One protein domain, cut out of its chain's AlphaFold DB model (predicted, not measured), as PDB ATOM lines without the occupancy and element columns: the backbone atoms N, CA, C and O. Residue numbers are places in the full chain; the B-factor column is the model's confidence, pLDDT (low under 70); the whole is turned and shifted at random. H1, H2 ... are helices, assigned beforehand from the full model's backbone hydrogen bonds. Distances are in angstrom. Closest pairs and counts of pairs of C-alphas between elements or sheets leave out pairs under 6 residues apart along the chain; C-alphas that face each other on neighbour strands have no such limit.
ATOM      1  N   THR A  84      54.173  48.877 -26.934       65.75
ATOM      2  CA  THR A  84      54.068  47.416 -26.797       65.75
ATOM      3  C   THR A  84      53.595  46.761 -28.089       65.75
ATOM      4  O   THR A  84      53.675  45.542 -28.205       65.75
ATOM      5  N   GLN A  85      53.123  47.556 -29.056       69.00
ATOM      6  CA  GLN A  85      52.601  47.080 -30.334       69.00
ATOM      7  C   GLN A  85      53.647  46.271 -31.108       69.00
ATOM      8  O   GLN A  85      53.337  45.171 -31.543       69.00
ATOM      9  N   ASP A  86      54.895  46.736 -31.198       72.94
ATOM     10  CA  ASP A  86      55.948  46.018 -31.932       72.94
ATOM     11  C   ASP A  86      56.244  44.642 -31.318       72.94
ATOM     12  O   ASP A  86      56.360  43.647 -32.027       72.94
ATOM     13  N   ALA A  87      56.288  44.559 -29.984       76.19
ATOM     14  CA  ALA A  87      56.487  43.295 -29.279       76.19
ATOM     15  C   ALA A  87      55.281  42.348 -29.429       76.19
ATOM     16  O   ALA A  87      55.461  41.139 -29.564       76.19
ATOM     17  N   GLN A  88      54.055  42.884 -29.429       77.25
ATOM     18  CA  GLN A  88      52.837  42.105 -29.679       77.25
ATOM     19  C   GLN A  88      52.790  41.578 -31.119       77.25
ATOM     20  O   GLN A  88      52.478  40.408 -31.331       77.25
ATOM     21  N   LEU A  89      53.154  42.410 -32.099       82.06
ATOM     22  CA  LEU A  89      53.239  42.022 -33.505       82.06
ATOM     23  C   LEU A  89      54.325  40.969 -33.732       82.06
ATOM     24  O   LEU A  89      54.092  40.009 -34.459       82.06
ATOM     25  N   GLN A  90      55.477  41.101 -33.071       82.94
ATOM     26  CA  GLN A  90      56.536  40.098 -33.135       82.94
ATOM     27  C   GLN A  90      56.082  38.760 -32.540       82.94
ATOM     28  O   GLN A  90      56.271  37.722 -33.165       82.94
ATOM     29  N   ALA A  91      55.414  38.772 -31.383       82.31
ATOM     30  CA  ALA A  91      54.866  37.553 -30.786       82.31
ATOM     31  C   ALA A  91      53.821  36.878 -31.694       82.31
ATOM     32  O   ALA A  91      53.798  35.652 -31.809       82.31
ATOM     33  N   LEU A  92      52.977  37.671 -32.361       83.19
ATOM     34  CA  LEU A  92      52.005  37.180 -33.337       83.19
ATOM     35  C   LEU A  92      52.692  36.589 -34.574       83.19
ATOM     36  O   LEU A  92      52.307  35.518 -35.038       83.19
ATOM     37  N   GLN A  93      53.730  37.251 -35.087       86.56
ATOM     38  CA  GLN A  93      54.532  36.757 -36.204       86.56
ATOM     39  C   GLN A  93      55.222  35.431 -35.858       86.56
ATOM     40  O   GLN A  93      55.197  34.494 -36.659       86.56
ATOM     41  N   ASP A  94      55.808  35.331 -34.666       84.06
ATOM     42  CA  ASP A  94      56.465  34.114 -34.200       84.06
ATOM     43  C   ASP A  94      55.456  32.965 -34.088       84.06
ATOM     44  O   ASP A  94      55.720  31.884 -34.619       84.06
ATOM     45  N   PHE A  95      54.282  33.217 -33.495       85.19
ATOM     46  CA  PHE A  95      53.184  32.252 -33.395       85.19
ATOM     47  C   PHE A  95      52.732  31.747 -34.771       85.19
ATOM     48  O   PHE A  95      52.723  30.542 -35.003       85.19
ATOM     49  N   LEU A  96      52.440  32.655 -35.707       84.62
ATOM     50  CA  LEU A  96      52.012  32.301 -37.063       84.62
ATOM     51  C   LEU A  96      53.071  31.501 -37.819       84.62
ATOM     52  O   LEU A  96      52.755  30.543 -38.521       84.62
ATOM     53  N   SER A  97      54.344  31.864 -37.657       82.44
ATOM     54  CA  SER A  97      55.440  31.141 -38.297       82.44
ATOM     55  C   SER A  97      55.641  29.736 -37.715       82.44
ATOM     56  O   SER A  97      56.046  28.828 -38.439       82.44
ATOM     57  N   GLN A  98      55.375  29.543 -36.419       82.06
ATOM     58  CA  GLN A  98      55.422  28.236 -35.761       82.06
ATOM     59  C   GLN A  98      54.232  27.381 -36.189       82.06
ATOM     60  O   GLN A  98      54.430  26.269 -36.666       82.06
ATOM     61  N   GLU A  99      53.021  27.935 -36.136       82.75
ATOM     62  CA  GLU A  99      51.802  27.266 -36.590       82.75
ATOM     63  C   GLU A  99      51.919  26.811 -38.051       82.75
ATOM     64  O   GLU A  99      51.568  25.675 -38.385       82.75
ATOM     65  N   ALA A 100      52.466  27.663 -38.922       80.44
ATOM     66  CA  ALA A 100      52.673  27.326 -40.322       80.44
ATOM     67  C   ALA A 100      53.677  26.185 -40.526       80.44
ATOM     68  O   ALA A 100      53.469  25.362 -41.415       80.44
ATOM     69  N   ARG A 101      54.725  26.095 -39.696       75.81
ATOM     70  CA  ARG A 101      55.713  25.003 -39.737       75.81
ATOM     71  C   ARG A 101      55.182  23.708 -39.139       75.81
ATOM     72  O   ARG A 101      55.478  22.646 -39.673       75.81
ATOM     73  N   ASP A 102      54.394  23.789 -38.073       77.62
ATOM     74  CA  ASP A 102      53.847  22.622 -37.380       77.62
ATOM     75  C   ASP A 102      52.746  21.935 -38.198       77.62
ATOM     76  O   ASP A 102      52.654  20.708 -38.213       77.62
ATOM     77  N   LYS A 103      51.924  22.714 -38.914       77.00
ATOM     78  CA  LYS A 103      50.856  22.205 -39.796       77.00
ATOM     79  C   LYS A 103      51.340  21.848 -41.205       77.00
ATOM     80  O   LYS A 103      50.532  21.495 -42.064       77.00
ATOM     81  N   ASN A 104      52.634  21.968 -41.472       69.38
ATOM     82  CA  ASN A 104      53.199  21.694 -42.780       69.38
ATOM     83  C   ASN A 104      53.442  20.189 -42.980       69.38
ATOM     84  O   ASN A 104      54.207  19.567 -42.248       69.38
ATOM     85  N   LEU A 105      52.825  19.630 -44.020       66.00
ATOM     86  CA  LEU A 105      52.938  18.217 -44.394       66.00
ATOM     87  C   LEU A 105      54.333  17.840 -44.919       66.00
ATOM     88  O   LEU A 105      54.731  16.683 -44.799       66.00
ATOM     89  N   PHE A 106      55.072  18.807 -45.469       63.22
ATOM     90  CA  PHE A 106      56.389  18.615 -46.085       63.22
ATOM     91  C   PHE A 106      57.543  19.115 -45.203       63.22
ATOM     92  O   PHE A 106      58.709  19.048 -45.591       63.22
ATOM     93  N   ALA A 107      57.253  19.613 -43.995       60.75
ATOM     94  CA  ALA A 107      58.303  19.923 -43.033       60.75
ATOM     95  C   ALA A 107      58.984  18.619 -42.605       60.75
ATOM     96  O   ALA A 107      58.324  17.685 -42.148       60.75
ATOM     97  N   THR A 138      42.367  34.920 -28.957       59.44
ATOM     98  CA  THR A 138      41.155  35.058 -29.776       59.44
ATOM     99  C   THR A 138      40.408  33.720 -29.802       59.44
ATOM    100  O   THR A 138      40.938  32.698 -29.353       59.44
ATOM    101  N   ALA A 139      39.160  33.696 -30.285       56.62
ATOM    102  CA  ALA A 139      38.337  32.478 -30.292       56.62
ATOM    103  C   ALA A 139      39.039  31.286 -30.976       56.62
ATOM    104  O   ALA A 139      38.788  30.134 -30.626       56.62
ATOM    105  N   GLU A 140      39.976  31.567 -31.884       57.00
ATOM    106  CA  GLU A 140      40.781  30.574 -32.583       57.00
ATOM    107  C   GLU A 140      42.215  30.402 -32.039       57.00
ATOM    108  O   GLU A 140      43.086  29.884 -32.744       57.00
ATOM    109  N   GLY A 141      42.509  30.859 -30.819       64.44
ATOM    110  CA  GLY A 141      43.796  30.637 -30.151       64.44
ATOM    111  C   GLY A 141      44.921  31.618 -30.512       64.44
ATOM    112  O   GLY A 141      46.048  31.421 -30.059       64.44
ATOM    113  N   MET A 142      44.651  32.669 -31.297       66.62
ATOM    114  CA  MET A 142      45.663  33.664 -31.683       66.62
ATOM    115  C   MET A 142      45.978  34.608 -30.514       66.62
ATOM    116  O   MET A 142      45.064  34.962 -29.769       66.62
ATOM    117  N   PRO A 143      47.230  35.059 -30.319       71.38
ATOM    118  CA  PRO A 143      47.521  36.076 -29.311       71.38
ATOM    119  C   PRO A 143      46.761  37.378 -29.617       71.38
ATOM    120  O   PRO A 143      46.915  37.946 -30.696       71.38
ATOM    121  N   LEU A 144      45.958  37.867 -28.663       68.81
ATOM    122  CA  LEU A 144      45.206  39.113 -28.821       68.81
ATOM    123  C   LEU A 144      46.152  40.322 -28.887       68.81
ATOM    124  O   LEU A 144      46.933  40.566 -27.962       68.81
ATOM    125  N   VAL A 145      46.024  41.119 -29.948       69.44
ATOM    126  CA  VAL A 145      46.713  42.409 -30.078       69.44
ATOM    127  C   VAL A 145      45.883  43.477 -29.372       69.44
ATOM    128  O   VAL A 145      44.745  43.756 -29.746       69.44
ATOM    129  N   GLN A 146      46.441  44.071 -28.319       70.88
ATOM    130  CA  GLN A 146      45.783  45.142 -27.574       70.88
ATOM    131  C   GLN A 146      46.347  46.483 -28.017       70.88
ATOM    132  O   GLN A 146      47.469  46.845 -27.664       70.88
ATOM    133  N   PHE A 147      45.536  47.234 -28.758       69.62
ATOM    134  CA  PHE A 147      45.922  48.552 -29.260       69.62
ATOM    135  C   PHE A 147      45.881  49.640 -28.184       69.62
ATOM    136  O   PHE A 147      46.646  50.595 -28.258       69.62
ATOM    137  N   ALA A 148      45.012  49.502 -27.179       70.75
ATOM    138  CA  ALA A 148      44.891  50.454 -26.079       70.75
ATOM    139  C   ALA A 148      45.598  49.929 -24.826       70.75
ATOM    140  O   ALA A 148      45.302  48.832 -24.355       70.75
ATOM    141  N   ASP A 149      46.488  50.739 -24.248       72.69
ATOM    142  CA  ASP A 149      47.092  50.409 -22.959       72.69
ATOM    143  C   ASP A 149      46.092  50.730 -21.830       72.69
ATOM    144  O   ASP A 149      45.748  51.904 -21.637       72.69
ATOM    145  N   PRO A 150      45.641  49.745 -21.027       68.75
ATOM    146  CA  PRO A 150      44.750  49.997 -19.892       68.75
ATOM    147  C   PRO A 150      45.386  50.893 -18.816       68.75
ATOM    148  O   PRO A 150      44.679  51.433 -17.959       68.75
ATOM    149  N   LYS A 151      46.716  51.058 -18.841       70.44
ATOM    150  CA  LYS A 151      47.469  51.960 -17.962       70.44
ATOM    151  C   LYS A 151      47.612  53.369 -18.539       70.44
ATOM    152  O   LYS A 151      48.138  54.238 -17.841       70.44
ATOM    153  N   SER A 152      47.137  53.623 -19.763       72.62
ATOM    154  CA  SER A 152      47.149  54.959 -20.354       72.62
ATOM    155  C   SER A 152      46.340  55.920 -19.485       72.62
ATOM    156  O   SER A 152      45.144  55.741 -19.243       72.62
ATOM    157  N   LEU A 153      47.014  56.955 -18.987       73.19
ATOM    158  CA  LEU A 153      46.383  57.994 -18.178       73.19
ATOM    159  C   LEU A 153      45.703  59.054 -19.051       73.19
ATOM    160  O   LEU A 153      44.845  59.767 -18.543       73.19
ATOM    161  N   LEU A 154      46.029  59.135 -20.351       74.88
ATOM    162  CA  LEU A 154      45.527  60.178 -21.254       74.88
ATOM    163  C   LEU A 154      43.993  60.263 -21.317       74.88
ATOM    164  O   LEU A 154      43.486  61.371 -21.150       74.88
ATOM    165  N   PRO A 201      18.332  46.921 -41.068       86.00
ATOM    166  CA  PRO A 201      17.110  47.202 -40.336       86.00
ATOM    167  C   PRO A 201      17.035  46.327 -39.081       86.00
ATOM    168  O   PRO A 201      17.286  45.123 -39.108       86.00
ATOM    169  N   VAL A 202      16.671  46.952 -37.967       84.44
ATOM    170  CA  VAL A 202      16.401  46.280 -36.697       84.44
ATOM    171  C   VAL A 202      14.917  46.428 -36.425       84.44
ATOM    172  O   VAL A 202      14.400  47.538 -36.534       84.44
ATOM    173  N   GLU A 203      14.248  45.321 -36.097       78.56
ATOM    174  CA  GLU A 203      12.822  45.333 -35.769       78.56
ATOM    175  C   GLU A 203      12.549  46.331 -34.639       78.56
ATOM    176  O   GLU A 203      13.182  46.293 -33.578       78.56
ATOM    177  N   GLU A 204      11.626  47.254 -34.893       65.81
ATOM    178  CA  GLU A 204      11.210  48.257 -33.922       65.81
ATOM    179  C   GLU A 204      10.330  47.582 -32.864       65.81
ATOM    180  O   GLU A 204       9.149  47.316 -33.076       65.81
ATOM    181  N   GLY A 205      10.933  47.267 -31.717       64.94
ATOM    182  CA  GLY A 205      10.188  47.143 -30.469       64.94
ATOM    183  C   GLY A 205       9.757  48.528 -29.975       64.94
ATOM    184  O   GLY A 205      10.351  49.533 -30.360       64.94
ATOM    185  N   ASP A 206       8.752  48.572 -29.100       56.25
ATOM    186  CA  ASP A 206       8.071  49.796 -28.626       56.25
ATOM    187  C   ASP A 206       8.990  50.812 -27.893       56.25
ATOM    188  O   ASP A 206       8.564  51.923 -27.590       56.25
ATOM    189  N   ASP A 207      10.266  50.475 -27.649       72.81
ATOM    190  CA  ASP A 207      11.251  51.327 -26.979       72.81
ATOM    191  C   ASP A 207      12.491  51.616 -27.853       72.81
ATOM    192  O   ASP A 207      13.270  50.734 -28.222       72.81
ATOM    193  N   GLY A 208      12.760  52.903 -28.111       69.25
ATOM    194  CA  GLY A 208      13.923  53.347 -28.896       69.25
ATOM    195  C   GLY A 208      15.289  52.978 -28.289       69.25
ATOM    196  O   GLY A 208      16.282  52.870 -29.013       69.25
ATOM    197  N   ALA A 209      15.355  52.733 -26.976       74.00
ATOM    198  CA  ALA A 209      16.558  52.228 -26.311       74.00
ATOM    199  C   ALA A 209      16.859  50.769 -26.697       74.00
ATOM    200  O   ALA A 209      18.020  50.413 -26.914       74.00
ATOM    201  N   ASP A 210      15.824  49.945 -26.863       81.06
ATOM    202  CA  ASP A 210      15.969  48.544 -27.261       81.06
ATOM    203  C   ASP A 210      16.443  48.430 -28.709       81.06
ATOM    204  O   ASP A 210      17.320  47.615 -29.010       81.06
ATOM    205  N   VAL A 211      15.964  49.321 -29.584       82.75
ATOM    206  CA  VAL A 211      16.445  49.440 -30.968       82.75
ATOM    207  C   VAL A 211      17.929  49.815 -30.999       82.75
ATOM    208  O   VAL A 211      18.711  49.181 -31.711       82.75
ATOM    209  N   ALA A 212      18.359  50.791 -30.192       84.12
ATOM    210  CA  ALA A 212      19.768  51.183 -30.110       84.12
ATOM    211  C   ALA A 212      20.659  50.037 -29.595       84.12
ATOM    212  O   ALA A 212      21.721  49.764 -30.164       84.12
ATOM    213  N   HIS A 213      20.222  49.313 -28.561       86.44
ATOM    214  CA  HIS A 213      20.945  48.153 -28.041       86.44
ATOM    215  C   HIS A 213      20.986  46.983 -29.031       86.44
ATOM    216  O   HIS A 213      22.011  46.307 -29.149       86.44
ATOM    217  N   ALA A 214      19.900  46.728 -29.756       86.25
ATOM    218  CA  ALA A 214      19.857  45.713 -30.800       86.25
ATOM    219  C   ALA A 214      20.782  46.067 -31.977       86.25
ATOM    220  O   ALA A 214      21.567  45.212 -32.389       86.25
ATOM    221  N   ARG A 215      20.805  47.331 -32.426       88.19
ATOM    222  CA  ARG A 215      21.769  47.821 -33.431       88.19
ATOM    223  C   ARG A 215      23.214  47.678 -32.965       88.19
ATOM    224  O   ARG A 215      24.043  47.177 -33.716       88.19
ATOM    225  N   LEU A 216      23.515  48.032 -31.714       88.75
ATOM    226  CA  LEU A 216      24.854  47.857 -31.139       88.75
ATOM    227  C   LEU A 216      25.282  46.381 -31.128       88.75
ATOM    228  O   LEU A 216      26.433  46.065 -31.425       88.75
ATOM    229  N   ARG A 217      24.372  45.464 -30.775       88.88
ATOM    230  CA  ARG A 217      24.652  44.020 -30.805       88.88
ATOM    231  C   ARG A 217      24.923  43.526 -32.221       88.88
ATOM    232  O   ARG A 217      25.835  42.724 -32.394       88.88
ATOM    233  N   LEU A 218      24.164  44.011 -33.201       89.44
ATOM    234  CA  LEU A 218      24.367  43.673 -34.607       89.44
ATOM    235  C   LEU A 218      25.717  44.186 -35.119       89.44
ATOM    236  O   LEU A 218      26.482  43.401 -35.667       89.44
ATOM    237  N   ALA A 219      26.051  45.453 -34.856       89.50
ATOM    238  CA  ALA A 219      27.337  46.038 -35.235       89.50
ATOM    239  C   ALA A 219      28.517  45.258 -34.634       89.50
ATOM    240  O   ALA A 219      29.422  44.854 -35.353       89.50
ATOM    241  N   ARG A 220      28.459  44.939 -33.333       89.25
ATOM    242  CA  ARG A 220      29.488  44.123 -32.662       89.25
ATOM    243  C   ARG A 220      29.586  42.701 -33.201       89.25
ATOM    244  O   ARG A 220      30.632  42.080 -33.076       89.25
ATOM    245  N   LYS A 221      28.485  42.139 -33.704       90.12
ATOM    246  CA  LYS A 221      28.500  40.820 -34.335       90.12
ATOM    247  C   LYS A 221      29.222  40.893 -35.683       90.12
ATOM    248  O   LYS A 221      30.106  40.084 -35.911       90.12
ATOM    249  N   GLN A 222      28.889  41.883 -36.510       90.25
ATOM    250  CA  GLN A 222      29.543  42.110 -37.803       90.25
ATOM    251  C   GLN A 222      31.035  42.412 -37.655       90.25
ATOM    252  O   GLN A 222      31.835  41.893 -38.420       90.25
ATOM    253  N   GLU A 223      31.408  43.209 -36.650       89.12
ATOM    254  CA  GLU A 223      32.805  43.486 -36.303       89.12
ATOM    255  C   GLU A 223      33.574  42.186 -36.032       89.12
ATOM    256  O   GLU A 223      34.595  41.940 -36.660       89.12
ATOM    257  N   ARG A 224      33.033  41.294 -35.193       86.19
ATOM    258  CA  ARG A 224      33.674  39.999 -34.907       86.19
ATOM    259  C   ARG A 224      33.762  39.093 -36.126       86.19
ATOM    260  O   ARG A 224      34.795  38.476 -36.329       86.19
ATOM    261  N   GLU A 225      32.696  39.000 -36.918       87.50
ATOM    262  CA  GLU A 225      32.698  38.189 -38.144       87.50
ATOM    263  C   GLU A 225      33.763  38.693 -39.131       87.50
ATOM    264  O   GLU A 225      34.460  37.898 -39.759       87.50
ATOM    265  N   TYR A 226      33.927  40.014 -39.236       89.00
ATOM    266  CA  TYR A 226      34.974  40.625 -40.047       89.00
ATOM    267  C   TYR A 226      36.375  40.344 -39.491       89.00
ATOM    268  O   TYR A 226      37.257  39.931 -40.246       89.00
ATOM    269  N   ASP A 227      36.574  40.507 -38.182       85.62
ATOM    270  CA  ASP A 227      37.851  40.228 -37.522       85.62
ATOM    271  C   ASP A 227      38.259  38.754 -37.693       85.62
ATOM    272  O   ASP A 227      39.393  38.469 -38.077       85.62
ATOM    273  N   GLU A 228      37.323  37.814 -37.515       83.56
ATOM    274  CA  GLU A 228      37.529  36.376 -37.745       83.56
ATOM    275  C   GLU A 228      37.934  36.088 -39.200       83.56
ATOM    276  O   GLU A 228      38.874  35.327 -39.455       83.56
ATOM    277  N   MET A 229      37.286  36.734 -40.177       86.62
ATOM    278  CA  MET A 229      37.668  36.618 -41.588       86.62
ATOM    279  C   MET A 229      39.081  37.152 -41.855       86.62
ATOM    280  O   MET A 229      39.845  36.533 -42.602       86.62
ATOM    281  N   CYS A 230      39.445  38.288 -41.260       87.94
ATOM    282  CA  CYS A 230      40.778  38.869 -41.386       87.94
ATOM    283  C   CYS A 230      41.852  37.982 -40.744       87.94
ATOM    284  O   CYS A 230      42.905  37.770 -41.351       87.94
ATOM    285  N   GLU A 231      41.586  37.418 -39.563       82.81
ATOM    286  CA  GLU A 231      42.469  36.455 -38.899       82.81
ATOM    287  C   GLU A 231      42.673  35.199 -39.760       82.81
ATOM    288  O   GLU A 231      43.813  34.775 -39.980       82.81
ATOM    289  N   ALA A 232      41.597  34.641 -40.320       82.38
ATOM    290  CA  ALA A 232      41.666  33.481 -41.205       82.38
ATOM    291  C   ALA A 232      42.475  33.772 -42.481       82.38
ATOM    292  O   ALA A 232      43.323  32.967 -42.879       82.38
ATOM    293  N   ALA A 233      42.273  34.938 -43.099       87.44
ATOM    294  CA  ALA A 233      43.039  35.366 -44.268       87.44
ATOM    295  C   ALA A 233      44.531  35.547 -43.942       87.44
ATOM    296  O   ALA A 233      45.394  35.118 -44.713       87.44
ATOM    297  N   LEU A 234      44.849  36.125 -42.778       86.62
ATOM    298  CA  LEU A 234      46.222  36.291 -42.305       86.62
ATOM    299  C   LEU A 234      46.913  34.934 -42.105       86.62
ATOM    300  O   LEU A 234      48.053  34.754 -42.536       86.62
ATOM    301  N   ARG A 235      46.223  33.967 -41.491       84.31
ATOM    302  CA  ARG A 235      46.727  32.594 -41.318       84.31
ATOM    303  C   ARG A 235      46.956  31.911 -42.656       84.31
ATOM    304  O   ARG A 235      48.023  31.345 -42.872       84.31
ATOM    305  N   ALA A 236      45.987  31.996 -43.567       83.00
ATOM    306  CA  ALA A 236      46.101  31.419 -44.902       83.00
ATOM    307  C   ALA A 236      47.314  31.984 -45.653       83.00
ATOM    308  O   ALA A 236      48.097  31.224 -46.220       83.00
ATOM    309  N   TRP A 237      47.526  33.301 -45.591       85.38
ATOM    310  CA  TRP A 237      48.705  33.943 -46.167       85.38
ATOM    311  C   TRP A 237      50.016  33.416 -45.571       85.38
ATOM    312  O   TRP A 237      50.948  33.096 -46.310       85.38
ATOM    313  N   TRP A 238      50.096  33.284 -44.245       83.12
ATOM    314  CA  TRP A 238      51.287  32.747 -43.582       83.12
ATOM    315  C   TRP A 238      51.547  31.279 -43.913       83.12
ATOM    316  O   TRP A 238      52.704  30.906 -44.104       83.12
ATOM    317  N   HIS A 239      50.496  30.469 -44.047       83.00
ATOM    318  CA  HIS A 239      50.618  29.101 -44.534       83.00
ATOM    319  C   HIS A 239      51.166  29.067 -45.958       83.00
ATOM    320  O   HIS A 239      52.162  28.395 -46.179       83.00
ATOM    321  N   VAL A 240      50.613  29.843 -46.893       81.56
ATOM    322  CA  VAL A 240      51.125  29.908 -48.275       81.56
ATOM    323  C   VAL A 240      52.584  30.366 -48.315       81.56
ATOM    324  O   VAL A 240      53.373  29.854 -49.098       81.56
ATOM    325  N   LYS A 241      52.957  31.322 -47.461       80.31
ATOM    326  CA  LYS A 241      54.314  31.868 -47.419       80.31
ATOM    327  C   LYS A 241      55.347  30.882 -46.856       80.31
ATOM    328  O   LYS A 241      56.466  30.812 -47.358       80.31
ATOM    329  N   GLU A 242      55.021  30.188 -45.767       76.62
ATOM    330  CA  GLU A 242      55.976  29.329 -45.048       76.62
ATOM    331  C   GLU A 242      55.879  27.844 -45.429       76.62
ATOM    332  O   GLU A 242      56.807  27.103 -45.096       76.62
ATOM    333  N   GLN A 243      54.809  27.398 -46.104       74.56
ATOM    334  CA  GLN A 243      54.711  26.036 -46.632       74.56
ATOM    335  C   GLN A 243      55.715  25.865 -47.784       74.56
ATOM    336  O   GLN A 243      55.609  26.559 -48.795       74.56
ATOM    337  N   PRO A 244      56.709  24.978 -47.629       69.69
ATOM    338  CA  PRO A 244      57.524  24.515 -48.717       69.69
ATOM    339  C   PRO A 244      56.710  23.595 -49.628       69.69
ATOM    340  O   PRO A 244      55.794  22.899 -49.174       69.69
ATOM    341  N   ASP A 245      57.063  23.601 -50.902       68.25
ATOM    342  CA  ASP A 245      56.562  22.668 -51.898       68.25
ATOM    343  C   ASP A 245      57.150  21.253 -51.721       68.25
ATOM    344  O   ASP A 245      57.865  20.954 -50.757       68.25
ATOM    345  N   GLU A 246      56.821  20.353 -52.650       66.56
ATOM    346  CA  GLU A 246      57.309  18.967 -52.663       66.56
ATOM    347  C   GLU A 246      58.846  18.872 -52.744       66.56
ATOM    348  O   GLU A 246      59.422  17.861 -52.333       66.56
ATOM    349  N   GLU A 247      59.511  19.923 -53.231       66.69
ATOM    350  CA  GLU A 247      60.965  20.025 -53.389       66.69
ATOM    351  C   GLU A 247      61.642  20.671 -52.166       66.69
ATOM    352  O   GLU A 247      62.869  20.664 -52.041       66.69
ATOM    353  N   GLY A 248      60.850  21.147 -51.200       66.44
ATOM    354  CA  GLY A 248      61.331  21.796 -49.985       66.44
ATOM    355  C   GLY A 248      61.523  23.310 -50.129       66.44
ATOM    356  O   GLY A 248      62.007  23.943 -49.184       66.44
ATOM    357  N   GLU A 249      61.147  23.900 -51.264       69.75
ATOM    358  CA  GLU A 249      61.278  25.328 -51.534       69.75
ATOM    359  C   GLU A 249      60.066  26.100 -51.017       69.75
ATOM    360  O   GLU A 249      58.913  25.745 -51.247       69.75
ATOM    361  N   ARG A 250      60.321  27.182 -50.275       72.31
ATOM    362  CA  ARG A 250      59.262  28.064 -49.770       72.31
ATOM    363  C   ARG A 250      58.868  29.080 -50.821       72.31
ATOM    364  O   ARG A 250      59.672  29.473 -51.659       72.31
ATOM    365  N   TYR A 251      57.659  29.599 -50.673       69.69
ATOM    366  CA  TYR A 251      57.156  30.668 -51.513       69.69
ATOM    367  C   TYR A 251      58.058  31.923 -51.495       69.69
ATOM    368  O   TYR A 251      58.069  32.681 -50.520       69.69
ATOM    369  N   ASP A 252      58.773  32.176 -52.598       71.44
ATOM    370  CA  ASP A 252      59.469  33.439 -52.869       71.44
ATOM    371  C   ASP A 252      58.760  34.194 -54.001       71.44
ATOM    372  O   ASP A 252      58.704  33.758 -55.152       71.44
ATOM    373  N   TRP A 253      58.223  35.368 -53.676       65.62
ATOM    374  CA  TRP A 253      57.548  36.236 -54.638       65.62
ATOM    375  C   TRP A 253      58.489  36.731 -55.745       65.62
ATOM    376  O   TRP A 253      58.011  37.077 -56.822       65.62
ATOM    377  N   LYS A 254      59.810  36.736 -55.518       65.50
ATOM    378  CA  LYS A 254      60.802  37.091 -56.542       65.50
ATOM    379  C   LYS A 254      60.957  36.022 -57.617       65.50
ATOM    380  O   LYS A 254      61.282  36.363 -58.744       65.50
ATOM    381  N   MET A 255      60.685  34.757 -57.289       61.47
ATOM    382  CA  MET A 255      60.763  33.639 -58.237       61.47
ATOM    383  C   MET A 255      59.538  33.570 -59.166       61.47
ATOM    384  O   MET A 255      59.528  32.786 -60.108       61.47
TER     385      MET A 255
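What this domain is: This is residues 84 to 107, 138 to 154 and 201 to 255 of the 307 residues of an uncharacterized protein of Tilletiopsis washingtonensis (UniProt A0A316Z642). Two helices meet near their last residues as a V: the long, straight H2 makes the longest axis, and the shorter H1 slants away from it. The unnamed residues 138 to 154 run out through the V's opening. The printed part has 96 residues, with two named helices, H1 then H2, no named strand, and the class all helix. It is extended, with a radius of gyration of the C-alphas of 19.9 A and spans of 66 by 37 by 25 A.

How they stand to each other: H1, residues 85 to 102, touches H2, residues 208 to 242, with residues 96 to 101 alone, against residues 235 to 242 alone of H2. The closest C-alphas, those of Ala 100 and His 239, are 5.0 A apart. The helices run the same way at a steep tilt of 57 degrees. In both, every O i to N i+4 pair is within hydrogen-bond range.

Where its parts are: H1 is 25.5 A long and begins with C-alpha 85 at (52.601, 47.080, -30.334). H2 is 51.1 A long and ends with C-alpha 242 at (55.976, 29.329, -45.048).

The domain as a whole: The two C-alphas farthest apart, those of Asp 206 and Glu 247, are 65.6 A apart. Cuts leave gaps of 26.4 A between C-alphas 107 and 138 and 36.6 A between C-alphas 154 and 201. Mean pLDDT of the printed part is 76.8, with 29 residues under 70, among them 244 to 249.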